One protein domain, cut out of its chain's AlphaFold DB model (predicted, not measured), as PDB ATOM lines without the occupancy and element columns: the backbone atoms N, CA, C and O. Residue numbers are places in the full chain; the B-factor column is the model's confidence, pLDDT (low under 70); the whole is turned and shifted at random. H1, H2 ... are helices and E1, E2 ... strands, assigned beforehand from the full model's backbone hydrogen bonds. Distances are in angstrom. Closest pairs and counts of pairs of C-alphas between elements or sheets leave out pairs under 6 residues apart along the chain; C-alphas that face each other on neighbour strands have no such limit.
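What this domain is: This is residues 337 to 522 of the 1182 residues of an uncharacterized protein of Clostridium botulinum (strain Kyoto / Type A2) (UniProt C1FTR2). A long helix, H9, runs along the domain, with H8 folded back beside its residues 488 to 496 and the long strand hairpin of E1 and E2 beside its residues 498 to 512. The short helix H3 crosses H9 at its residues 494 to 501, and the helical hairpin of H4 and H5 lies with H5 near H9; H1 packs on H3, and H2 runs beside H4. The printed part has 186 residues, with nine named helices and two strands in the order H1 to H7, E1, E2, H8, H9; it is mostly helix, and E1 and E2 are antiparallel. It is compact, with a radius of gyration of the C-alphas of 17.7 A and spans of 60 by 49 by 32 A.

How they stand to each other: Start with H1, residues 339 to 343, which touches H3, residues 384 to 389; their closest C-alphas, Asn 339 and Phe 387, are 5.2 A apart. H2, residues 358 to 366, touches residues 401 to 407 of H4, residues 394 to 407, at a shallow tilt of 29 degrees, the same way; the closest C-alphas are Leu 361 and Leu 404, 6.0 A. H4 and H5, residues 414 to 427, form a helical hairpin at 11 degrees, closest at C-alphas Gly 396 and Ser 427, 5.0 A. H6, residues 429 to 432, touches H5 only at the corner, at C-alphas Val 425 and Leu 431, 5.1 A. E1, residues 442 to 452, bends by 60 degrees at residue 446 and forms a hairpin with E2, residues 455 to 464; look for N 445 and O 461, 2.9 A, within hydrogen-bond range. H7, residues 435 to 441, touches H8, residues 466 to 475, at C-alphas Ile 441 and Tyr 468, 6.7 A. H8 forms a helical hairpin with H9, residues 482 to 512, at 4 degrees; C-alphas Phe 473 and Cys 492 are closest, 6.4 A. H3 touches H9 about perpendicular, 81 degrees, at C-alphas Ile 389 and Leu 498, 5.9 A. Every O i to N i+4 pair is within hydrogen-bond range in H1, H2, H5, H7, H8 and H9; H4 has 8 of 10, H3 0 of 2 but 2 of 3 i+3 pairs, and H6 is too short.

Where its parts are: Find C-alpha 339 at (63.960, 58.492, -30.702), where H1 begins. H9 runs 45.4 A to C-alpha 512 at (78.983, 46.576, -51.706), E1 28.0 A and E2 27.2 A.

The domain as a whole: The C-alphas of Asn 454 and Glu 481 are farthest apart, 60.4 A. The printed part has no cut; the links H1 to H2 and H2 to H3 are long. Confidence is under 70 at residues 348 to 355, 368 to 373, 450 to 458, 475 to 485 and 514 to 519.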
ATOM      1  N   LEU A 337      66.089  61.065 -23.817       86.81
ATOM      2  CA  LEU A 337      66.049  61.402 -25.239       86.81
ATOM      3  C   LEU A 337      65.018  60.541 -25.971       86.81
ATOM      4  O   LEU A 337      65.143  59.319 -26.045       86.81
ATOM      5  N   SER A 338      64.032  61.189 -26.590       87.75
ATOM      6  CA  SER A 338      63.130  60.529 -27.539       87.75
ATOM      7  C   SER A 338      63.888  60.019 -28.770       87.75
ATOM      8  O   SER A 338      64.917  60.576 -29.150       87.75
ATOM      9  N   ASN A 339      63.345  59.023 -29.476       90.12
ATOM     10  CA  ASN A 339      63.960  58.492 -30.702       90.12
ATOM     11  C   ASN A 339      64.213  59.561 -31.787       90.12
ATOM     12  O   ASN A 339      65.170  59.445 -32.551       90.12
ATOM     13  N   LYS A 340      63.421  60.644 -31.808       88.19
ATOM     14  CA  LYS A 340      63.692  61.820 -32.643       88.19
ATOM     15  C   LYS A 340      64.934  62.592 -32.177       88.19
ATOM     16  O   LYS A 340      65.818  62.851 -32.986       88.19
ATOM     17  N   GLN A 341      65.060  62.879 -30.882       87.31
ATOM     18  CA  GLN A 341      66.255  63.534 -30.328       87.31
ATOM     19  C   GLN A 341      67.515  62.660 -30.446       87.31
ATOM     20  O   GLN A 341      68.594  63.197 -30.666       87.31
ATOM     21  N   LYS A 342      67.400  61.324 -30.360       90.69
ATOM     22  CA  LYS A 342      68.507  60.393 -30.659       90.69
ATOM     23  C   LYS A 342      68.958  60.520 -32.116       90.69
ATOM     24  O   LYS A 342      70.150  60.617 -32.380       90.69
ATOM     25  N   CYS A 343      68.012  60.553 -33.056       89.62
ATOM     26  CA  CYS A 343      68.258  60.754 -34.487       89.62
ATOM     27  C   CYS A 343      68.961  62.094 -34.779       89.62
ATOM     28  O   CYS A 343      69.895  62.151 -35.582       89.62
ATOM     29  N   GLU A 344      68.554  63.155 -34.083       87.69
ATOM     30  CA  GLU A 344      69.098  64.516 -34.195       87.69
ATOM     31  C   GLU A 344      70.348  64.759 -33.318       87.69
ATOM     32  O   GLU A 344      70.917  65.849 -33.365       87.69
ATOM     33  N   PHE A 345      70.808  63.764 -32.546       87.25
ATOM     34  CA  PHE A 345      71.905  63.902 -31.582       87.25
ATOM     35  C   PHE A 345      73.234  64.282 -32.247       87.25
ATOM     36  O   PHE A 345      73.601  63.722 -33.283       87.25
ATOM     37  N   LYS A 346      73.977  65.193 -31.610       83.62
ATOM     38  CA  LYS A 346      75.252  65.750 -32.083       83.62
ATOM     39  C   LYS A 346      76.313  65.747 -30.986       83.62
ATOM     40  O   LYS A 346      76.009  65.824 -29.796       83.62
ATOM     41  N   TYR A 347      77.584  65.716 -31.383       75.56
ATOM     42  CA  TYR A 347      78.705  65.832 -30.451       75.56
ATOM     43  C   TYR A 347      79.809  66.752 -30.994       75.56
ATOM     44  O   TYR A 347      80.621  66.344 -31.824       75.56
ATOM     45  N   THR A 348      79.885  67.985 -30.479       65.31
ATOM     46  CA  THR A 348      80.965  68.939 -30.786       65.31
ATOM     47  C   THR A 348      82.256  68.615 -30.013       65.31
ATOM     48  O   THR A 348      82.262  68.435 -28.789       65.31
ATOM     49  N   LYS A 349      83.388  68.528 -30.727       56.94
ATOM     50  CA  LYS A 349      84.734  68.356 -30.147       56.94
ATOM     51  C   LYS A 349      85.380  69.719 -29.871       56.94
ATOM     52  O   LYS A 349      86.336  70.110 -30.529       56.94
ATOM     53  N   GLY A 350      84.864  70.433 -28.871       49.31
ATOM     54  CA  GLY A 350      85.359  71.771 -28.541       49.31
ATOM     55  C   GLY A 350      85.059  72.803 -29.635       49.31
ATOM     56  O   GLY A 350      84.289  72.549 -30.559       49.31
ATOM     57  N   ASN A 351      85.630  73.999 -29.488       39.94
ATOM     58  CA  ASN A 351      85.225  75.155 -30.282       39.94
ATOM     59  C   ASN A 351      85.542  74.979 -31.785       39.94
ATOM     60  O   ASN A 351      86.708  74.864 -32.161       39.94
ATOM     61  N   ASN A 352      84.506  75.123 -32.622       41.09
ATOM     62  CA  ASN A 352      84.551  75.398 -34.071       41.09
ATOM     63  C   ASN A 352      84.668  74.208 -35.055       41.09
ATOM     64  O   ASN A 352      85.228  74.377 -36.137       41.09
ATOM     65  N   SER A 353      84.071  73.046 -34.764       47.62
ATOM     66  CA  SER A 353      83.738  72.056 -35.812       47.62
ATOM     67  C   SER A 353      82.229  71.819 -35.888       47.62
ATOM     68  O   SER A 353      81.638  71.386 -34.894       47.62
ATOM     69  N   GLU A 354      81.617  72.043 -37.055       56.97
ATOM     70  CA  GLU A 354      80.242  71.603 -37.309       56.97
ATOM     71  C   GLU A 354      80.148  70.091 -37.063       56.97
ATOM     72  O   GLU A 354      80.943  69.316 -37.594       56.97
ATOM     73  N   SER A 355      79.215  69.676 -36.204       68.44
ATOM     74  CA  SER A 355      78.985  68.263 -35.904       68.44
ATOM     75  C   SER A 355      77.739  67.758 -36.630       68.44
ATOM     76  O   SER A 355      76.676  68.395 -36.632       68.44
ATOM     77  N   GLU A 356      77.904  66.610 -37.279       83.94
ATOM     78  CA  GLU A 356      76.852  65.893 -37.992       83.94
ATOM     79  C   GLU A 356      75.886  65.222 -37.005       83.94
ATOM     80  O   GLU A 356      76.216  64.998 -35.843       83.94
ATOM     81  N   THR A 357      74.658  64.936 -37.437       88.81
ATOM     82  CA  THR A 357      73.694  64.207 -36.599       88.81
ATOM     83  C   THR A 357      73.999  62.710 -36.582       88.81
ATOM     84  O   THR A 357      74.607  62.181 -37.513       88.81
ATOM     85  N   LEU A 358      73.506  61.991 -35.569       90.06
ATOM     86  CA  LEU A 358      73.582  60.528 -35.535       90.06
ATOM     87  C   LEU A 358      72.953  59.893 -36.786       90.06
ATOM     88  O   LEU A 358      73.527  58.955 -37.331       90.06
ATOM     89  N   LEU A 359      71.825  60.425 -37.283       91.06
ATOM     90  CA  LEU A 359      71.263  60.009 -38.574       91.06
ATOM     91  C   LEU A 359      72.284  60.159 -39.703       91.06
ATOM     92  O   LEU A 359      72.523  59.196 -40.422       91.06
ATOM     93  N   LYS A 360      72.904  61.334 -39.838       88.62
ATOM     94  CA  LYS A 360      73.849  61.622 -40.920       88.62
ATOM     95  C   LYS A 360      75.065  60.690 -40.877       88.62
ATOM     96  O   LYS A 360      75.423  60.112 -41.898       88.62
ATOM     97  N   LEU A 361      75.601  60.422 -39.685       89.88
ATOM     98  CA  LEU A 361      76.667  59.433 -39.494       89.88
ATOM     99  C   LEU A 361      76.247  58.006 -39.886       89.88
ATOM    100  O   LEU A 361      77.061  57.267 -40.434       89.88
ATOM    101  N   ILE A 362      75.005  57.595 -39.614       90.62
ATOM    102  CA  ILE A 362      74.477  56.295 -40.063       90.62
ATOM    103  C   ILE A 362      74.336  56.283 -41.595       90.62
ATOM    104  O   ILE A 362      74.716  55.301 -42.233       90.62
ATOM    105  N   GLU A 363      73.841  57.369 -42.195       88.56
ATOM    106  CA  GLU A 363      73.706  57.495 -43.649       88.56
ATOM    107  C   GLU A 363      75.063  57.391 -44.359       88.56
ATOM    108  O   GLU A 363      75.208  56.571 -45.264       88.56
ATOM    109  N   ASP A 364      76.073  58.135 -43.905       86.75
ATOM    110  CA  ASP A 364      77.400  58.185 -44.538       86.75
ATOM    111  C   ASP A 364      78.253  56.924 -44.310       86.75
ATOM    112  O   ASP A 364      79.221  56.689 -45.036       86.75
ATOM    113  N   ASN A 365      77.894  56.083 -43.334       87.38
ATOM    114  CA  ASN A 365      78.527  54.779 -43.114       87.38
ATOM    115  C   ASN A 365      77.890  53.638 -43.923       87.38
ATOM    116  O   ASN A 365      78.592  52.688 -44.285       87.38
ATOM    117  N   PHE A 366      76.576  53.681 -44.179       85.62
ATOM    118  CA  PHE A 366      75.836  52.519 -44.694       85.62
ATOM    119  C   PHE A 366      75.107  52.732 -46.025       85.62
ATOM    120  O   PHE A 366      74.804  51.740 -46.693       85.62
ATOM    121  N   PHE A 367      74.842  53.971 -46.448       82.50
ATOM    122  CA  PHE A 367      74.164  54.263 -47.714       82.50
ATOM    123  C   PHE A 367      75.129  54.833 -48.765       82.50
ATOM    124  O   PHE A 367      76.168  55.414 -48.465       82.50
ATOM    125  N   LYS A 368      74.789  54.625 -50.040       67.19
ATOM    126  CA  LYS A 368      75.484  55.199 -51.204       67.19
ATOM    127  C   LYS A 368      74.486  56.028 -52.019       67.19
ATOM    128  O   LYS A 368      73.310  56.077 -51.683       67.19
ATOM    129  N   SER A 369      74.951  56.677 -53.085       53.16
ATOM    130  CA  SER A 369      74.196  57.677 -53.863       53.16
ATOM    131  C   SER A 369      72.839  57.230 -54.441       53.16
ATOM    132  O   SER A 369      72.047  58.091 -54.822       53.16
ATOM    133  N   ASP A 370      72.550  55.928 -54.500       54.84
ATOM    134  CA  ASP A 370      71.253  55.403 -54.939       54.84
ATOM    135  C   ASP A 370      70.242  55.363 -53.779       54.84
ATOM    136  O   ASP A 370      70.220  54.441 -52.960       54.84
ATOM    137  N   LYS A 371      69.340  56.355 -53.756       54.38
ATOM    138  CA  LYS A 371      68.295  56.558 -52.728       54.38
ATOM    139  C   LYS A 371      67.338  55.372 -52.498       54.38
ATOM    140  O   LYS A 371      66.551  55.395 -51.555       54.38
ATOM    141  N   SER A 372      67.345  54.344 -53.351       52.22
ATOM    142  CA  SER A 372      66.454  53.178 -53.234       52.22
ATOM    143  C   SER A 372      66.779  52.264 -52.046       52.22
ATOM    144  O   SER A 372      65.907  51.521 -51.591       52.22
ATOM    145  N   ASP A 373      68.013  52.314 -51.541       60.34
ATOM    146  CA  ASP A 373      68.540  51.367 -50.550       60.34
ATOM    147  C   ASP A 373      68.433  51.847 -49.086       60.34
ATOM    148  O   ASP A 373      68.773  51.110 -48.160       60.34
ATOM    149  N   GLU A 374      67.895  53.046 -48.847       77.62
ATOM    150  CA  GLU A 374      67.737  53.616 -47.505       77.62
ATOM    151  C   GLU A 374      66.659  52.868 -46.694       77.62
ATOM    152  O   GLU A 374      65.452  53.079 -46.857       77.62
ATOM    153  N   PHE A 375      67.061  51.962 -45.795       85.88
ATOM    154  CA  PHE A 375      66.107  51.188 -44.983       85.88
ATOM    155  C   PHE A 375      65.465  51.988 -43.838       85.88
ATOM    156  O   PHE A 375      64.416  51.586 -43.337       85.88
ATOM    157  N   ILE A 376      66.065  53.123 -43.463       87.31
ATOM    158  CA  ILE A 376      65.639  54.004 -42.361       87.31
ATOM    159  C   ILE A 376      64.547  54.998 -42.803       87.31
ATOM    160  O   ILE A 376      63.953  55.662 -41.958       87.31
ATOM    161  N   LYS A 377      64.217  55.082 -44.101       86.81
ATOM    162  CA  LYS A 377      63.154  55.966 -44.612       86.81
ATOM    163  C   LYS A 377      62.022  55.201 -45.304       86.81
ATOM    164  O   LYS A 377      62.248  54.192 -45.974       86.81
ATOM    165  N   TYR A 378      60.802  55.721 -45.176       83.06
ATOM    166  CA  TYR A 378      59.601  55.288 -45.897       83.06
ATOM    167  C   TYR A 378      58.891  56.522 -46.467       83.06
ATOM    168  O   TYR A 378      58.480  57.397 -45.708       83.06
ATOM    169  N   ASN A 379      58.763  56.610 -47.796       72.50
ATOM    170  CA  ASN A 379      58.220  57.783 -48.499       72.50
ATOM    171  C   ASN A 379      58.806  59.106 -47.962       72.50
ATOM    172  O   ASN A 379      58.069  59.956 -47.470       72.50
ATOM    173  N   GLU A 380      60.141  59.211 -47.961       77.31
ATOM    174  CA  GLU A 380      60.937  60.343 -47.438       77.31
ATOM    175  C   GLU A 380      60.845  60.597 -45.913       77.31
ATOM    176  O   GLU A 380      61.696  61.288 -45.358       77.31
ATOM    177  N   ASN A 381      59.902  59.972 -45.200       83.38
ATOM    178  CA  ASN A 381      59.766  60.077 -43.746       83.38
ATOM    179  C   ASN A 381      60.770  59.168 -43.020       83.38
ATOM    180  O   ASN A 381      60.967  58.016 -43.412       83.38
ATOM    181  N   ILE A 382      61.358  59.660 -41.927       87.06
ATOM    182  CA  ILE A 382      62.302  58.910 -41.082       87.06
ATOM    183  C   ILE A 382      61.545  57.902 -40.204       87.06
ATOM    184  O   ILE A 382      60.588  58.247 -39.509       87.06
ATOM    185  N   LEU A 383      62.008  56.652 -40.194       89.88
ATOM    186  CA  LEU A 383      61.519  55.579 -39.331       89.88
ATOM    187  C   LEU A 383      62.224  55.646 -37.972       89.88
ATOM    188  O   LEU A 383      63.190  54.925 -37.717       89.88
ATOM    189  N   TYR A 384      61.734  56.526 -37.095       90.75
ATOM    190  CA  TYR A 384      62.319  56.754 -35.768       90.75
ATOM    191  C   TYR A 384      62.404  55.492 -34.895       90.75
ATOM    192  O   TYR A 384      63.271  55.425 -34.030       90.75
ATOM    193  N   ASP A 385      61.575  54.477 -35.145       91.12
ATOM    194  CA  ASP A 385      61.627  53.182 -34.455       91.12
ATOM    195  C   ASP A 385      63.018  52.528 -34.498       91.12
ATOM    196  O   ASP A 385      63.413  51.892 -33.528       91.12
ATOM    197  N   TYR A 386      63.815  52.733 -35.556       93.19
ATOM    198  CA  TYR A 386      65.191  52.213 -35.604       93.19
ATOM    199  C   TYR A 386      66.122  52.816 -34.547       93.19
ATOM    200  O   TYR A 386      67.119  52.190 -34.200       93.19
ATOM    201  N   PHE A 387      65.804  53.993 -34.002       93.75
ATOM    202  CA  PHE A 387      66.598  54.631 -32.951       93.75
ATOM    203  C   PHE A 387      66.249  54.122 -31.539       93.75
ATOM    204  O   PHE A 387      66.966  54.437 -30.590       93.75
ATOM    205  N   GLU A 388      65.224  53.270 -31.399       91.69
ATOM    206  CA  GLU A 388      64.873  52.568 -30.152       91.69
ATOM    207  C   GLU A 388      66.049  51.733 -29.610       91.69
ATOM    208  O   GLU A 388      66.180  51.553 -28.400       91.69
ATOM    209  N   ILE A 389      66.926  51.244 -30.499       93.69
ATOM    210  CA  ILE A 389      68.083  50.398 -30.159       93.69
ATOM    211  C   ILE A 389      69.196  51.156 -29.429       93.69
ATOM    212  O   ILE A 389      70.018  50.534 -28.762       93.69
ATOM    213  N   PHE A 390      69.249  52.483 -29.564       93.50
ATOM    214  CA  PHE A 390      70.263  53.305 -28.914       93.50
ATOM    215  C   PHE A 390      69.796  53.755 -27.526       93.50
ATOM    216  O   PHE A 390      68.596  53.879 -27.274       93.50
ATOM    217  N   ASP A 391      70.755  54.003 -26.633       91.75
ATOM    218  CA  ASP A 391      70.482  54.419 -25.256       91.75
ATOM    219  C   ASP A 391      69.735  55.762 -25.176       91.75
ATOM    220  O   ASP A 391      69.899  56.646 -26.020       91.75
ATOM    221  N   ASP A 392      68.914  55.920 -24.139       90.00
ATOM    222  CA  ASP A 392      68.071  57.105 -23.951       90.00
ATOM    223  C   ASP A 392      68.830  58.288 -23.319       90.00
ATOM    224  O   ASP A 392      68.263  59.368 -23.138       90.00
ATOM    225  N   THR A 393      70.106  58.116 -22.955       89.25
ATOM    226  CA  THR A 393      70.928  59.161 -22.335       89.25
ATOM    227  C   THR A 393      72.013  59.680 -23.286       89.25
ATOM    228  O   THR A 393      72.650  58.891 -23.990       89.25
ATOM    229  N   PRO A 394      72.337  60.990 -23.259       86.12
ATOM    230  CA  PRO A 394      73.485  61.535 -23.984       86.12
ATOM    231  C   PRO A 394      74.782  60.759 -23.727       86.12
ATOM    232  O   PRO A 394      75.552  60.526 -24.654       86.12
ATOM    233  N   ARG A 395      75.020  60.313 -22.482       83.94
ATOM    234  CA  ARG A 395      76.222  59.541 -22.125       83.94
ATOM    235  C   ARG A 395      76.286  58.184 -22.835       83.94
ATOM    236  O   ARG A 395      77.370  57.811 -23.274       83.94
ATOM    237  N   GLY A 396      75.167  57.471 -22.962       87.38
ATOM    238  CA  GLY A 396      75.104  56.206 -23.700       87.38
ATOM    239  C   GLY A 396      75.263  56.389 -25.214       87.38
ATOM    240  O   GLY A 396      75.902  55.567 -25.871       87.38
ATOM    241  N   LEU A 397      74.780  57.505 -25.774       89.44
ATOM    242  CA  LEU A 397      74.937  57.809 -27.203       89.44
ATOM    243  C   LEU A 397      76.374  58.164 -27.619       89.44
ATOM    244  O   LEU A 397      76.749  57.871 -28.754       89.44
ATOM    245  N   ILE A 398      77.187  58.766 -26.738       87.00
ATOM    246  CA  ILE A 398      78.546  59.246 -27.076       87.00
ATOM    247  C   ILE A 398      79.425  58.148 -27.689       87.00
ATOM    248  O   ILE A 398      80.102  58.407 -28.682       87.00
ATOM    249  N   ASN A 399      79.410  56.931 -27.136       87.12
ATOM    250  CA  ASN A 399      80.256  55.837 -27.627       87.12
ATOM    251  C   ASN A 399      79.846  55.394 -29.040       87.12
ATOM    252  O   ASN A 399      80.691  55.262 -29.922       87.12
ATOM    253  N   THR A 400      78.542  55.217 -29.259       90.44
ATOM    254  CA  THR A 400      77.952  54.845 -30.552       90.44
ATOM    255  C   THR A 400      78.207  55.914 -31.612       90.44
ATOM    256  O   THR A 400      78.664  55.598 -32.710       90.44
ATOM    257  N   TYR A 401      77.964  57.182 -31.269       90.31
ATOM    258  CA  TYR A 401      78.227  58.329 -32.135       90.31
ATOM    259  C   TYR A 401      79.713  58.403 -32.505       90.31
ATOM    260  O   TYR A 401      80.055  58.536 -33.678       90.31
ATOM    261  N   TYR A 402      80.607  58.286 -31.517       86.94
ATOM    262  CA  TYR A 402      82.048  58.350 -31.745       86.94
ATOM    263  C   TYR A 402      82.536  57.226 -32.657       86.94
ATOM    264  O   TYR A 402      83.329  57.481 -33.559       86.94
ATOM    265  N   TYR A 403      82.038  56.007 -32.455       90.56
ATOM    266  CA  TYR A 403      82.403  54.866 -33.283       90.56
ATOM    267  C   TYR A 403      81.973  55.048 -34.741       90.56
ATOM    268  O   TYR A 403      82.781  54.865 -35.647       90.56
ATOM    269  N   LEU A 404      80.728  55.480 -34.974       90.81
ATOM    270  CA  LEU A 404      80.253  55.794 -36.323       90.81
ATOM    271  C   LEU A 404      81.073  56.920 -36.962       90.81
ATOM    272  O   LEU A 404      81.452  56.799 -38.122       90.81
ATOM    273  N   TRP A 405      81.405  57.970 -36.205       88.75
ATOM    274  CA  TRP A 405      82.266  59.065 -36.663       88.75
ATOM    275  C   TRP A 405      83.686  58.597 -37.023       88.75
ATOM    276  O   TRP A 405      84.226  59.020 -38.041       88.75
ATOM    277  N   GLU A 406      84.290  57.689 -36.247       87.06
ATOM    278  CA  GLU A 406      85.583  57.084 -36.602       87.06
ATOM    279  C   GLU A 406      85.509  56.165 -37.827       87.06
ATOM    280  O   GLU A 406      86.525  55.981 -38.498       87.06
ATOM    281  N   MET A 407      84.340  55.597 -38.127       88.38
ATOM    282  CA  MET A 407      84.123  54.706 -39.269       88.38
ATOM    283  C   MET A 407      83.753  55.430 -40.574       88.38
ATOM    284  O   MET A 407      83.840  54.805 -41.632       88.38
ATOM    285  N   VAL A 408      83.423  56.732 -40.550       85.50
ATOM    286  CA  VAL A 408      83.107  57.498 -41.772       85.50
ATOM    287  C   VAL A 408      84.268  57.413 -42.770       85.50
ATOM    288  O   VAL A 408      85.400  57.796 -42.477       85.50
ATOM    289  N   GLY A 409      83.977  56.904 -43.969       78.06
ATOM    290  CA  GLY A 409      84.956  56.716 -45.046       78.06
ATOM    291  C   GLY A 409      85.862  55.481 -44.919       78.06
ATOM    292  O   GLY A 409      86.677  55.257 -45.815       78.06
ATOM    293  N   ASN A 410      85.722  54.669 -43.866       83.31
ATOM    294  CA  ASN A 410      86.451  53.408 -43.688       83.31
ATOM    295  C   ASN A 410      85.644  52.195 -44.191       83.31
ATOM    296  O   ASN A 410      84.414  52.216 -44.250       83.31
ATOM    297  N   GLU A 411      86.333  51.100 -44.533       80.88
ATOM    298  CA  GLU A 411      85.663  49.847 -44.907       80.88
ATOM    299  C   GLU A 411      85.128  49.092 -43.675       80.88
ATOM    300  O   GLU A 411      85.816  48.879 -42.669       80.88
ATOM    301  N   TRP A 412      83.876  48.642 -43.763       86.44
ATOM    302  CA  TRP A 412      83.201  47.897 -42.703       86.44
ATOM    303  C   TRP A 412      83.506  46.396 -42.794       86.44
ATOM    304  O   TRP A 412      82.855  45.637 -43.514       86.44
ATOM    305  N   GLU A 413      84.505  45.955 -42.032       84.75
ATOM    306  CA  GLU A 413      84.821  44.539 -41.857       84.75
ATOM    307  C   GLU A 413      83.901  43.853 -40.833       84.75
ATOM    308  O   GLU A 413      83.242  44.490 -40.012       84.75
ATOM    309  N   VAL A 414      83.917  42.515 -40.818       87.00
ATOM    310  CA  VAL A 414      83.172  41.688 -39.848       87.00
ATOM    311  C   VAL A 414      83.486  42.075 -38.400       87.00
ATOM    312  O   VAL A 414      82.589  42.081 -37.558       87.00
ATOM    313  N   GLN A 415      84.747  42.409 -38.106       88.06
ATOM    314  CA  GLN A 415      85.163  42.848 -36.774       88.06
ATOM    315  C   GLN A 415      84.541  44.204 -36.413       88.06
ATOM    316  O   GLN A 415      84.055  44.357 -35.297       88.06
ATOM    317  N   HIS A 416      84.457  45.138 -37.369       91.69
ATOM    318  CA  HIS A 416      83.843  46.451 -37.165       91.69
ATOM    319  C   HIS A 416      82.327  46.343 -36.917       91.69
ATOM    320  O   HIS A 416      81.793  46.965 -36.002       91.69
ATOM    321  N   ILE A 417      81.623  45.474 -37.653       91.06
ATOM    322  CA  ILE A 417      80.180  45.246 -37.442       91.06
ATOM    323  C   ILE A 417      79.915  44.604 -36.068       91.06
ATOM    324  O   ILE A 417      78.982  45.009 -35.377       91.06
ATOM    325  N   LYS A 418      80.746  43.641 -35.638       91.62
ATOM    326  CA  LYS A 418      80.653  43.053 -34.289       91.62
ATOM    327  C   LYS A 418      80.923  44.088 -33.204       91.62
ATOM    328  O   LYS A 418      80.105  44.249 -32.313       91.62
ATOM    329  N   GLN A 419      82.007  44.848 -33.324       93.31
ATOM    330  CA  GLN A 419      82.337  45.906 -32.373       93.31
ATOM    331  C   GLN A 419      81.227  46.969 -32.282       93.31
ATOM    332  O   GLN A 419      80.959  47.474 -31.195       93.31
ATOM    333  N   PHE A 420      80.539  47.280 -33.384       95.06
ATOM    334  CA  PHE A 420      79.388  48.181 -33.367       95.06
ATOM    335  C   PHE A 420      78.185  47.602 -32.605       95.06
ATOM    336  O   PHE A 420      77.585  48.311 -31.796       95.06
ATOM    337  N   LEU A 421      77.867  46.316 -32.810       94.62
ATOM    338  CA  LEU A 421      76.852  45.604 -32.022       94.62
ATOM    339  C   LEU A 421      77.212  45.630 -30.532       94.62
ATOM    340  O   LEU A 421      76.383  46.016 -29.710       94.62
ATOM    341  N   ASP A 422      78.460  45.301 -30.199       93.94
ATOM    342  CA  ASP A 422      78.970  45.329 -28.833       93.94
ATOM    343  C   ASP A 422      78.812  46.735 -28.227       93.94
ATOM    344  O   ASP A 422      78.334  46.863 -27.103       93.94
ATOM    345  N   ILE A 423      79.161  47.805 -28.946       93.81
ATOM    346  CA  ILE A 423      79.024  49.185 -28.450       93.81
ATOM    347  C   ILE A 423      77.561  49.539 -28.173       93.81
ATOM    348  O   ILE A 423      77.280  50.092 -27.108       93.81
ATOM    349  N   ILE A 424      76.629  49.192 -29.067       94.38
ATOM    350  CA  ILE A 424      75.191  49.445 -28.866       94.38
ATOM    351  C   ILE A 424      74.674  48.682 -27.636       94.38
ATOM    352  O   ILE A 424      74.025  49.277 -26.773       94.38
ATOM    353  N   VAL A 425      75.001  47.391 -27.514       93.31
ATOM    354  CA  VAL A 425      74.540  46.534 -26.407       93.31
ATOM    355  C   VAL A 425      75.125  46.982 -25.065       93.31
ATOM    356  O   VAL A 425      74.365  47.205 -24.128       93.31
ATOM    357  N   ASN A 426      76.446  47.186 -24.979       91.31
ATOM    358  CA  ASN A 426      77.115  47.607 -23.740       91.31
ATOM    359  C   ASN A 426      76.728  49.036 -23.306       91.31
ATOM    360  O   ASN A 426      76.859  49.367 -22.127       91.31
ATOM    361  N   SER A 427      76.293  49.900 -24.233       89.25
ATOM    362  CA  SER A 427      75.902  51.282 -23.909       89.25
ATOM    363  C   SER A 427      74.465  51.403 -23.397       89.25
ATOM    364  O   SER A 427      74.144  52.427 -22.802       89.25
ATOM    365  N   SER A 428      73.617  50.383 -23.590       89.19
ATOM    366  CA  SER A 428      72.226  50.372 -23.124       89.19
ATOM    367  C   SER A 428      72.016  49.386 -21.975       89.19
ATOM    368  O   SER A 428      72.131  48.170 -22.134       89.19
ATOM    369  N   VAL A 429      71.599  49.903 -20.815       85.44
ATOM    370  CA  VAL A 429      71.297  49.098 -19.610       85.44
ATOM    371  C   VAL A 429      70.157  48.092 -19.847       85.44
ATOM    372  O   VAL A 429      70.042  47.096 -19.132       85.44
ATOM    373  N   GLU A 430      69.301  48.329 -20.842       85.50
ATOM    374  CA  GLU A 430      68.252  47.390 -21.236       85.50
ATOM    375  C   GLU A 430      68.782  46.257 -22.116       85.50
ATOM    376  O   GLU A 430      68.464  45.099 -21.851       85.50
ATOM    377  N   LEU A 431      69.607  46.564 -23.124       90.00
ATOM    378  CA  LEU A 431      70.147  45.553 -24.040       90.00
ATOM    379  C   LEU A 431      71.190  44.654 -23.365       90.00
ATOM    380  O   LEU A 431      71.191  43.449 -23.612       90.00
ATOM    381  N   GLU A 432      72.020  45.193 -22.468       89.19
ATOM    382  CA  GLU A 432      73.034  44.421 -21.734       89.19
ATOM    383  C   GLU A 432      72.413  43.252 -20.937       89.19
ATOM    384  O   GLU A 432      73.002  42.173 -20.860       89.19
ATOM    385  N   LYS A 433      71.175  43.400 -20.433       89.19
ATOM    386  CA  LYS A 433      70.421  42.317 -19.759       89.19
ATOM    387  C   LYS A 433      70.123  41.126 -20.674       89.19
ATOM    388  O   LYS A 433      69.949  40.014 -20.182       89.19
ATOM    389  N   TYR A 434      70.045  41.358 -21.982       89.56
ATOM    390  CA  TYR A 434      69.682  40.368 -23.001       89.56
ATOM    391  C   TYR A 434      70.856  40.005 -23.917       89.56
ATOM    392  O   TYR A 434      70.674  39.325 -24.921       89.56
ATOM    393  N   LYS A 435      72.076  40.408 -23.560       91.50
ATOM    394  CA  LYS A 435      73.307  40.214 -24.335       91.50
ATOM    395  C   LYS A 435      73.539  38.786 -24.835       91.50
ATOM    396  O   LYS A 435      73.882  38.607 -25.997       91.50
ATOM    397  N   SER A 436      73.322  37.770 -23.995       89.50
ATOM    398  CA  SER A 436      73.431  36.361 -24.412       89.50
ATOM    399  C   SER A 436      72.433  36.016 -25.521       89.50
ATOM    400  O   SER A 436      72.830  35.490 -26.556       89.50
ATOM    401  N   ILE A 437      71.168  36.403 -25.338       89.44
ATOM    402  CA  ILE A 437      70.083  36.223 -26.312       89.44
ATOM    403  C   ILE A 437      70.393  36.972 -27.617       89.44
ATOM    404  O   ILE A 437      70.176  36.439 -28.701       89.44
ATOM    405  N   ILE A 438      70.940  38.190 -27.538       92.94
ATOM    406  CA  ILE A 438      71.282  39.004 -28.714       92.94
ATOM    407  C   ILE A 438      72.331  38.304 -29.590       92.94
ATOM    408  O   ILE A 438      72.156  38.271 -30.806       92.94
ATOM    409  N   TYR A 439      73.372  37.696 -29.009       90.88
ATOM    410  CA  TYR A 439      74.371  36.940 -29.782       90.88
ATOM    411  C   TYR A 439      73.875  35.569 -30.276       90.88
ATOM    412  O   TYR A 439      74.427  35.036 -31.240       90.88
ATOM    413  N   GLU A 440      72.844  34.994 -29.653       89.00
ATOM    414  CA  GLU A 440      72.153  33.804 -30.171       89.00
ATOM    415  C   GLU A 440      71.259  34.153 -31.375       89.00
ATOM    416  O   GLU A 440      71.215  33.394 -32.342       89.00
ATOM    417  N   ILE A 441      70.609  35.324 -31.359       90.62
ATOM    418  CA  ILE A 441      69.809  35.840 -32.481       90.62
ATOM    419  C   ILE A 441      70.709  36.317 -33.629       90.62
ATOM    420  O   ILE A 441      70.444  35.969 -34.775       90.62
ATOM    421  N   ILE A 442      71.746  37.119 -33.362       92.38
ATOM    422  CA  ILE A 442      72.557  37.809 -34.382       92.38
ATOM    423  C   ILE A 442      73.922  37.122 -34.522       92.38
ATOM    424  O   ILE A 442      74.895  37.480 -33.855       92.38
ATOM    425  N   ASN A 443      74.022  36.149 -35.431       90.12
ATOM    426  CA  ASN A 443      75.256  35.398 -35.662       90.12
ATOM    427  C   ASN A 443      75.983  35.874 -36.932       90.12
ATOM    428  O   ASN A 443      75.535  35.631 -38.057       90.12
ATOM    429  N   ILE A 444      77.128  36.539 -36.749       88.69
ATOM    430  CA  ILE A 444      77.973  37.070 -37.829       88.69
ATOM    431  C   ILE A 444      79.284  36.273 -37.888       88.69
ATOM    432  O   ILE A 444      80.000  36.153 -36.888       88.69
ATOM    433  N   LYS A 445      79.632  35.751 -39.065       85.69
ATOM    434  CA  LYS A 445      80.836  34.949 -39.323       85.69
ATOM    435  C   LYS A 445      81.785  35.658 -40.296       85.69
ATOM    436  O   LYS A 445      81.526  36.769 -40.750       85.69
ATOM    437  N   GLU A 446      82.926  35.030 -40.554       79.81
ATOM    438  CA  GLU A 446      84.005  35.582 -41.374       79.81
ATOM    439  C   GLU A 446      83.649  35.722 -42.867       79.81
ATOM    440  O   GLU A 446      82.626  35.239 -43.359       79.81
ATOM    441  N   LYS A 447      84.518  36.433 -43.594       78.06
ATOM    442  CA  LYS A 447      84.357  36.755 -45.015       78.06
ATOM    443  C   LYS A 447      84.773  35.557 -45.880       78.06
ATOM    444  O   LYS A 447      85.956  35.245 -45.986       78.06
ATOM    445  N   ILE A 448      83.814  34.911 -46.537       73.00
ATOM    446  CA  ILE A 448      84.055  33.778 -47.439       73.00
ATOM    447  C   ILE A 448      84.344  34.301 -48.852       73.00
ATOM    448  O   ILE A 448      83.632  35.171 -49.356       73.00
ATOM    449  N   LYS A 449      85.371  33.755 -49.514       73.25
ATOM    450  CA  LYS A 449      85.576  33.917 -50.963       73.25
ATOM    451  C   LYS A 449      84.773  32.853 -51.708       73.25
ATOM    452  O   LYS A 449      84.942  31.667 -51.444       73.25
ATOM    453  N   ILE A 450      83.916  33.281 -52.627       67.06
ATOM    454  CA  ILE A 450      83.122  32.407 -53.492       67.06
ATOM    455  C   ILE A 450      83.712  32.499 -54.899       67.06
ATOM    456  O   ILE A 450      83.670  33.553 -55.534       67.06
ATOM    457  N   GLU A 451      84.272  31.388 -55.372       63.12
ATOM    458  CA  GLU A 451      84.837  31.251 -56.714       63.12
ATOM    459  C   GLU A 451      83.838  30.519 -57.618       63.12
ATOM    460  O   GLU A 451      83.655  29.305 -57.522       63.12
ATOM    461  N   ASN A 452      83.177  31.263 -58.506       58.41
ATOM    462  CA  ASN A 452      82.381  30.707 -59.596       58.41
ATOM    463  C   ASN A 452      83.197  30.728 -60.894       58.41
ATOM    464  O   ASN A 452      84.093  31.550 -61.063       58.41
ATOM    465  N   LYS A 453      82.852  29.856 -61.854       53.91
ATOM    466  CA  LYS A 453      83.642  29.614 -63.084       53.91
ATOM    467  C   LYS A 453      84.038  30.861 -63.896       53.91
ATOM    468  O   LYS A 453      85.011  30.772 -64.633       53.91
ATOM    469  N   ASN A 454      83.314  31.978 -63.755       53.94
ATOM    470  CA  ASN A 454      83.581  33.243 -64.449       53.94
ATOM    471  C   ASN A 454      83.719  34.472 -63.514       53.94
ATOM    472  O   ASN A 454      83.974  35.555 -64.025       53.94
ATOM    473  N   ASP A 455      83.532  34.346 -62.192       55.16
ATOM    474  CA  ASP A 455      83.542  35.476 -61.240       55.16
ATOM    475  C   ASP A 455      84.009  35.019 -59.844       55.16
ATOM    476  O   ASP A 455      83.490  34.037 -59.306       55.16
ATOM    477  N   SER A 456      84.907  35.781 -59.212       61.25
ATOM    478  CA  SER A 456      85.273  35.623 -57.797       61.25
ATOM    479  C   SER A 456      84.798  36.826 -56.983       61.25
ATOM    480  O   SER A 456      85.217  37.949 -57.265       61.25
ATOM    481  N   TYR A 457      83.979  36.608 -55.954       67.50
ATOM    482  CA  TYR A 457      83.522  37.668 -55.048       67.50
ATOM    483  C   TYR A 457      83.628  37.236 -53.584       67.50
ATOM    484  O   TYR A 457      83.846  36.064 -53.269       67.50
ATOM    485  N   SER A 458      83.525  38.199 -52.671       68.50
ATOM    486  CA  SER A 458      83.629  37.962 -51.230       68.50
ATOM    487  C   SER A 458      82.307  38.270 -50.541       68.50
ATOM    488  O   SER A 458      81.695  39.279 -50.864       68.50
ATOM    489  N   LYS A 459      81.887  37.454 -49.576       78.81
ATOM    490  CA  LYS A 459      80.632  37.643 -48.837       78.81
ATOM    491  C   LYS A 459      80.850  37.486 -47.333       78.81
ATOM    492  O   LYS A 459      81.591  36.604 -46.912       78.81
ATOM    493  N   ILE A 460      80.173  38.297 -46.528       82.62
ATOM    494  CA  ILE A 460      80.016  38.081 -45.085       82.62
ATOM    495  C   ILE A 460      78.939  37.007 -44.870       82.62
ATOM    496  O   ILE A 460      77.777  37.206 -45.239       82.62
ATOM    497  N   GLU A 461      79.305  35.866 -44.278       83.75
ATOM    498  CA  GLU A 461      78.322  34.862 -43.857       83.75
ATOM    499  C   GLU A 461      77.641  35.318 -42.556       83.75
ATOM    500  O   GLU A 461      78.300  35.683 -41.584       83.75
ATOM    501  N   TYR A 462      76.308  35.295 -42.526       88.56
ATOM    502  CA  TYR A 462      75.526  35.623 -41.336       88.56
ATOM    503  C   TYR A 462      74.199  34.853 -41.297       88.56
ATOM    504  O   TYR A 462      73.682  34.405 -42.335       88.56
ATOM    505  N   TYR A 463      73.642  34.734 -40.094       86.94
ATOM    506  CA  TYR A 463      72.349  34.123 -39.794       86.94
ATOM    507  C   TYR A 463      71.650  34.912 -38.678       86.94
ATOM    508  O   TYR A 463      72.294  35.254 -37.686       86.94
ATOM    509  N   ILE A 464      70.356  35.204 -38.860       90.56
ATOM    510  CA  ILE A 464      69.515  35.906 -37.883       90.56
ATOM    511  C   ILE A 464      68.385  34.966 -37.442       90.56
ATOM    512  O   ILE A 464      67.542  34.591 -38.263       90.56
ATOM    513  N   ASP A 465      68.349  34.572 -36.168       89.44
ATOM    514  CA  ASP A 465      67.364  33.605 -35.666       89.44
ATOM    515  C   ASP A 465      66.091  34.264 -35.110       89.44
ATOM    516  O   ASP A 465      65.877  34.397 -33.902       89.44
ATOM    517  N   TYR A 466      65.189  34.646 -36.014       89.62
ATOM    518  CA  TYR A 466      63.858  35.115 -35.619       89.62
ATOM    519  C   TYR A 466      62.982  33.996 -35.015       89.62
ATOM    520  O   TYR A 466      62.058  34.305 -34.268       89.62
ATOM    521  N   ASN A 467      63.252  32.706 -35.267       87.50
ATOM    522  CA  ASN A 467      62.481  31.622 -34.635       87.50
ATOM    523  C   ASN A 467      62.804  31.531 -33.139       87.50
ATOM    524  O   ASN A 467      61.914  31.288 -32.324       87.50
ATOM    525  N   TYR A 468      64.064  31.758 -32.768       88.38
ATOM    526  CA  TYR A 468      64.495  31.841 -31.380       88.38
ATOM    527  C   TYR A 468      63.846  33.028 -30.656       88.38
ATOM    528  O   TYR A 468      63.269  32.844 -29.582       88.38
ATOM    529  N   LEU A 469      63.814  34.205 -31.291       88.06
ATOM    530  CA  LEU A 469      63.083  35.367 -30.771       88.06
ATOM    531  C   LEU A 469      61.572  35.092 -30.630       88.06
ATOM    532  O   LEU A 469      60.977  35.463 -29.620       88.06
ATOM    533  N   GLU A 470      60.947  34.389 -31.583       87.31
ATOM    534  CA  GLU A 470      59.537  33.982 -31.482       87.31
ATOM    535  C   GLU A 470      59.278  33.023 -30.305       87.31
ATOM    536  O   GLU A 470      58.232  33.107 -29.658       87.31
ATOM    537  N   ASN A 471      60.216  32.125 -29.997       86.06
ATOM    538  CA  ASN A 471      60.093  31.208 -28.862       86.06
ATOM    539  C   ASN A 471      60.199  31.938 -27.513       86.06
ATOM    540  O   ASN A 471      59.412  31.645 -26.612       86.06
ATOM    541  N   ILE A 472      61.110  32.910 -27.393       83.25
ATOM    542  CA  ILE A 472      61.248  33.779 -26.207       83.25
ATOM    543  C   ILE A 472      59.991  34.631 -26.009       83.25
ATOM    544  O   ILE A 472      59.499  34.781 -24.892       83.25
ATOM    545  N   PHE A 473      59.438  35.161 -27.099       81.38
ATOM    546  CA  PHE A 473      58.197  35.921 -27.049       81.38
ATOM    547  C   PHE A 473      57.040  35.060 -26.503       81.38
ATOM    548  O   PHE A 473      56.392  35.454 -25.532       81.38
ATOM    549  N   LYS A 474      56.854  33.845 -27.045       79.69
ATOM    550  CA  LYS A 474      55.815  32.883 -26.623       79.69
ATOM    551  C   LYS A 474      55.957  32.385 -25.187       79.69
ATOM    552  O   LYS A 474      54.941  32.183 -24.525       79.69
ATOM    553  N   SER A 475      57.175  32.170 -24.679       67.62
ATOM    554  CA  SER A 475      57.356  31.705 -23.292       67.62
ATOM    555  C   SER A 475      56.814  32.696 -22.257       67.62
ATOM    556  O   SER A 475      56.505  32.300 -21.134       67.62
ATOM    557  N   ASN A 476      56.652  33.959 -22.656       62.56
ATOM    558  CA  ASN A 476      56.252  35.066 -21.797       62.56
ATOM    559  C   ASN A 476      54.797  35.533 -22.040       62.56
ATOM    560  O   ASN A 476      54.342  36.454 -21.366       62.56
ATOM    561  N   GLU A 477      54.042  34.919 -22.966       58.59
ATOM    562  CA  GLU A 477      52.653  35.319 -23.283       58.59
ATOM    563  C   GLU A 477      51.632  34.981 -22.172       58.59
ATOM    564  O   GLU A 477      50.550  35.561 -22.145       58.59
ATOM    565  N   ASN A 478      51.965  34.081 -21.237       53.81
ATOM    566  CA  ASN A 478      51.046  33.556 -20.211       53.81
ATOM    567  C   ASN A 478      51.098  34.302 -18.857       53.81
ATOM    568  O   ASN A 478      50.921  33.677 -17.812       53.81
ATOM    569  N   MET A 479      51.403  35.604 -18.838       57.06
ATOM    570  CA  MET A 479      51.486  36.384 -17.591       57.06
ATOM    571  C   MET A 479      50.303  37.350 -17.453       57.06
ATOM    572  O   MET A 479      50.156  38.273 -18.249       57.06
ATOM    573  N   ASP A 480      49.475  37.135 -16.424       51.97
ATOM    574  CA  ASP A 480      48.207  37.854 -16.199       51.97
ATOM    575  C   ASP A 480      48.369  39.321 -15.731       51.97
ATOM    576  O   ASP A 480      47.395  40.074 -15.698       51.97
ATOM    577  N   GLU A 481      49.583  39.757 -15.370       62.75
ATOM    578  CA  GLU A 481      49.862  41.127 -14.915       62.75
ATOM    579  C   GLU A 481      50.139  42.082 -16.095       62.75
ATOM    580  O   GLU A 481      51.087  41.894 -16.863       62.75
ATOM    581  N   GLU A 482      49.333  43.145 -16.226       64.38
ATOM    582  CA  GLU A 482      49.369  44.052 -17.389       64.38
ATOM    583  C   GLU A 482      50.727  44.750 -17.595       64.38
ATOM    584  O   GLU A 482      51.155  44.932 -18.738       64.38
ATOM    585  N   ASP A 483      51.431  45.097 -16.514       61.66
ATOM    586  CA  ASP A 483      52.739  45.762 -16.579       61.66
ATOM    587  C   ASP A 483      53.847  44.821 -17.079       61.66
ATOM    588  O   ASP A 483      54.681  45.201 -17.907       61.66
ATOM    589  N   LEU A 484      53.838  43.564 -16.626       63.97
ATOM    590  CA  LEU A 484      54.790  42.530 -17.048       63.97
ATOM    591  C   LEU A 484      54.616  42.197 -18.534       63.97
ATOM    592  O   LEU A 484      55.597  42.086 -19.273       63.97
ATOM    593  N   TYR A 485      53.363  42.149 -18.985       69.75
ATOM    594  CA  TYR A 485      53.009  41.975 -20.386       69.75
ATOM    595  C   TYR A 485      53.556  43.099 -21.291       69.75
ATOM    596  O   TYR A 485      54.186  42.832 -22.320       69.75
ATOM    597  N   ILE A 486      53.356  44.367 -20.910       73.94
ATOM    598  CA  ILE A 486      53.811  45.527 -21.698       73.94
ATOM    599  C   ILE A 486      55.341  45.587 -21.767       73.94
ATOM    600  O   ILE A 486      55.897  45.909 -22.820       73.94
ATOM    601  N   ASN A 487      56.026  45.236 -20.678       76.19
ATOM    602  CA  ASN A 487      57.483  45.151 -20.654       76.19
ATOM    603  C   ASN A 487      58.005  44.060 -21.606       76.19
ATOM    604  O   ASN A 487      58.960  44.310 -22.342       76.19
ATOM    605  N   ASN A 488      57.347  42.896 -21.671       79.62
ATOM    606  CA  ASN A 488      57.690  41.839 -22.628       79.62
ATOM    607  C   ASN A 488      57.484  42.277 -24.092       79.62
ATOM    608  O   ASN A 488      58.355  42.044 -24.930       79.62
ATOM    609  N   TYR A 489      56.375  42.964 -24.396       84.62
ATOM    610  CA  TYR A 489      56.124  43.533 -25.727       84.62
ATOM    611  C   TYR A 489      57.237  44.500 -26.159       84.62
ATOM    612  O   TYR A 489      57.827  44.318 -27.226       84.62
ATOM    613  N   LYS A 490      57.566  45.492 -25.316       86.75
ATOM    614  CA  LYS A 490      58.627  46.476 -25.599       86.75
ATOM    615  C   LYS A 490      59.981  45.804 -25.823       86.75
ATOM    616  O   LYS A 490      60.668  46.117 -26.790       86.75
ATOM    617  N   MET A 491      60.335  44.855 -24.958       88.00
ATOM    618  CA  MET A 491      61.575  44.084 -25.045       88.00
ATOM    619  C   MET A 491      61.673  43.322 -26.376       88.00
ATOM    620  O   MET A 491      62.664  43.470 -27.092       88.00
ATOM    621  N   CYS A 492      60.633  42.577 -26.759       88.50
ATOM    622  CA  CYS A 492      60.648  41.801 -28.000       88.50
ATOM    623  C   CYS A 492      60.620  42.691 -29.251       88.50
ATOM    624  O   CYS A 492      61.289  42.372 -30.232       88.50
ATOM    625  N   PHE A 493      59.918  43.829 -29.214       91.38
ATOM    626  CA  PHE A 493      59.964  44.828 -30.284       91.38
ATOM    627  C   PHE A 493      61.378  45.408 -30.452       91.38
ATOM    628  O   PHE A 493      61.921  45.389 -31.555       91.38
ATOM    629  N   LYS A 494      62.022  45.835 -29.360       92.81
ATOM    630  CA  LYS A 494      63.386  46.389 -29.363       92.81
ATOM    631  C   LYS A 494      64.427  45.375 -29.861       92.81
ATOM    632  O   LYS A 494      65.282  45.731 -30.671       92.81
ATOM    633  N   LEU A 495      64.313  44.103 -29.463       93.25
ATOM    634  CA  LEU A 495      65.144  43.015 -29.998       93.25
ATOM    635  C   LEU A 495      64.889  42.743 -31.487       93.25
ATOM    636  O   LEU A 495      65.846  42.529 -32.230       93.25
ATOM    637  N   PHE A 496      63.631  42.779 -31.943       94.38
ATOM    638  CA  PHE A 496      63.307  42.639 -33.365       94.38
ATOM    639  C   PHE A 496      63.941  43.766 -34.191       94.38
ATOM    640  O   PHE A 496      64.585  43.495 -35.203       94.38
ATOM    641  N   VAL A 497      63.790  45.020 -33.753       94.62
ATOM    642  CA  VAL A 497      64.361  46.185 -34.444       94.62
ATOM    643  C   VAL A 497      65.887  46.091 -34.493       94.62
ATOM    644  O   VAL A 497      66.457  46.329 -35.555       94.62
ATOM    645  N   LEU A 498      66.550  45.678 -33.406       95.31
ATOM    646  CA  LEU A 498      68.001  45.448 -33.380       95.31
ATOM    647  C   LEU A 498      68.431  44.374 -34.394       95.31
ATOM    648  O   LEU A 498      69.334  44.613 -35.196       95.31
ATOM    649  N   ALA A 499      67.765  43.217 -34.401       94.06
ATOM    650  CA  ALA A 499      68.056  42.133 -35.336       94.06
ATOM    651  C   ALA A 499      67.861  42.569 -36.799       94.06
ATOM    652  O   ALA A 499      68.750  42.368 -37.627       94.06
ATOM    653  N   HIS A 500      66.748  43.242 -37.102       93.62
ATOM    654  CA  HIS A 500      66.438  43.729 -38.444       93.62
ATOM    655  C   HIS A 500      67.376  44.868 -38.887       93.62
ATOM    656  O   HIS A 500      67.773  44.915 -40.050       93.62
ATOM    657  N   PHE A 501      67.794  45.760 -37.983       93.94
ATOM    658  CA  PHE A 501      68.777  46.815 -38.264       93.94
ATOM    659  C   PHE A 501      70.127  46.222 -38.698       93.94
ATOM    660  O   PHE A 501      70.650  46.578 -39.758       93.94
ATOM    661  N   PHE A 502      70.656  45.253 -37.942       93.12
ATOM    662  CA  PHE A 502      71.896  44.561 -38.312       93.12
ATOM    663  C   PHE A 502      71.740  43.691 -39.563       93.12
ATOM    664  O   PHE A 502      72.666  43.639 -40.374       93.12
ATOM    665  N   GLU A 503      70.578  43.067 -39.782       91.56
ATOM    666  CA  GLU A 503      70.303  42.338 -41.024       91.56
ATOM    667  C   GLU A 503      70.398  43.257 -42.251       91.56
ATOM    668  O   GLU A 503      71.094  42.925 -43.211       91.56
ATOM    669  N   ASN A 504      69.776  44.441 -42.205       90.06
ATOM    670  CA  ASN A 504      69.842  45.412 -43.301       90.06
ATOM    671  C   ASN A 504      71.280  45.896 -43.559       90.06
ATOM    672  O   ASN A 504      71.701  45.944 -44.715       90.06
ATOM    673  N   ILE A 505      72.067  46.179 -42.512       89.94
ATOM    674  CA  ILE A 505      73.493  46.526 -42.658       89.94
ATOM    675  C   ILE A 505      74.265  45.391 -43.350       89.94
ATOM    676  O   ILE A 505      75.009  45.639 -44.298       89.94
ATOM    677  N   LEU A 506      74.069  44.138 -42.937       88.44
ATOM    678  CA  LEU A 506      74.754  42.973 -43.518       88.44
ATOM    679  C   LEU A 506      74.342  42.709 -44.979       88.44
ATOM    680  O   LEU A 506      75.173  42.287 -45.788       88.44
ATOM    681  N   VAL A 507      73.087  42.985 -45.341       86.94
ATOM    682  CA  VAL A 507      72.592  42.950 -46.730       86.94
ATOM    683  C   VAL A 507      73.266  44.035 -47.578       86.94
ATOM    684  O   VAL A 507      73.773  43.731 -48.661       86.94
ATOM    685  N   LEU A 508      73.332  45.276 -47.085       84.56
ATOM    686  CA  LEU A 508      73.967  46.401 -47.781       84.56
ATOM    687  C   LEU A 508      75.477  46.194 -47.962       84.56
ATOM    688  O   LEU A 508      75.993  46.376 -49.065       84.56
ATOM    689  N   GLN A 509      76.185  45.720 -46.935       82.44
ATOM    690  CA  GLN A 509      77.614  45.417 -47.055       82.44
ATOM    691  C   GLN A 509      77.876  44.283 -48.059       82.44
ATOM    692  O   GLN A 509      78.816  44.363 -48.847       82.44
ATOM    693  N   ASN A 510      77.014  43.263 -48.138       82.50
ATOM    694  CA  ASN A 510      77.153  42.215 -49.156       82.50
ATOM    695  C   ASN A 510      76.866  42.708 -50.591       82.50
ATOM    696  O   ASN A 510      77.546  42.259 -51.517       82.50
ATOM    697  N   LYS A 511      75.955  43.676 -50.789       79.31
ATOM    698  CA  LYS A 511      75.821  44.391 -52.078       79.31
ATOM    699  C   LYS A 511      77.120  45.111 -52.448       79.31
ATOM    700  O   LYS A 511      77.606  44.959 -53.566       79.31
ATOM    701  N   ILE A 512      77.713  45.852 -51.505       76.25
ATOM    702  CA  ILE A 512      78.983  46.576 -51.706       76.25
ATOM    703  C   ILE A 512      80.119  45.610 -52.077       76.25
ATOM    704  O   ILE A 512      80.917  45.909 -52.964       76.25
ATOM    705  N   LEU A 513      80.155  44.423 -51.468       71.00
ATOM    706  CA  LEU A 513      81.134  43.367 -51.746       71.00
ATOM    707  C   LEU A 513      80.862  42.556 -53.038       71.00
ATOM    708  O   LEU A 513      81.506  41.530 -53.268       71.00
ATOM    709  N   SER A 514      79.975  43.051 -53.911       65.31
ATOM    710  CA  SER A 514      79.650  42.501 -55.239       65.31
ATOM    711  C   SER A 514      78.863  41.182 -55.252       65.31
ATOM    712  O   SER A 514      78.946  40.414 -56.215       65.31
ATOM    713  N   GLU A 515      78.040  40.907 -54.234       62.81
ATOM    714  CA  GLU A 515      77.072  39.811 -54.325       62.81
ATOM    715  C   GLU A 515      75.923  40.161 -55.291       62.81
ATOM    716  O   GLU A 515      75.069  40.994 -54.992       62.81
ATOM    717  N   LYS A 516      75.861  39.470 -56.440       57.53
ATOM    718  CA  LYS A 516      74.858  39.704 -57.504       57.53
ATOM    719  C   LYS A 516      73.394  39.483 -57.081       57.53
ATOM    720  O   LYS A 516      72.505  39.928 -57.793       57.53
ATOM    721  N   ASN A 517      73.146  38.792 -55.966       58.31
ATOM    722  CA  ASN A 517      71.824  38.580 -55.365       58.31
ATOM    723  C   ASN A 517      71.979  38.459 -53.833       58.31
ATOM    724  O   ASN A 517      72.178  37.345 -53.340       58.31
ATOM    725  N   PRO A 518      71.947  39.563 -53.066       61.75
ATOM    726  CA  PRO A 518      72.015  39.495 -51.608       61.75
ATOM    727  C   PRO A 518      70.789  38.770 -51.032       61.75
ATOM    728  O   PRO A 518      69.734  38.698 -51.669       61.75
ATOM    729  N   LYS A 519      70.904  38.246 -49.803       67.06
ATOM    730  CA  LYS A 519      69.739  37.698 -49.084       67.06
ATOM    731  C   LYS A 519      68.679  38.798 -48.914       67.06
ATOM    732  O   LYS A 519      69.022  39.947 -48.648       67.06
ATOM    733  N   GLN A 520      67.404  38.435 -49.029       73.44
ATOM    734  CA  GLN A 520      66.304  39.295 -48.583       73.44
ATOM    735  C   GLN A 520      66.225  39.269 -47.051       73.44
ATOM    736  O   GLN A 520      66.536  38.237 -46.451       73.44
ATOM    737  N   THR A 521      65.809  40.381 -46.440       79.19
ATOM    738  CA  THR A 521      65.510  40.423 -45.003       79.19
ATOM    739  C   THR A 521      64.273  39.588 -44.686       79.19
ATOM    740  O   THR A 521      63.418  39.367 -45.551       79.19
ATOM    741  N   HIS A 522      64.168  39.097 -43.453       81.38
ATOM    742  CA  HIS A 522      63.040  38.265 -43.036       81.38
ATOM    743  C   HIS A 522      62.532  38.609 -41.629       81.38
ATOM    744  O   HIS A 522      62.931  39.597 -41.025       81.38
TER     745      HIS A 522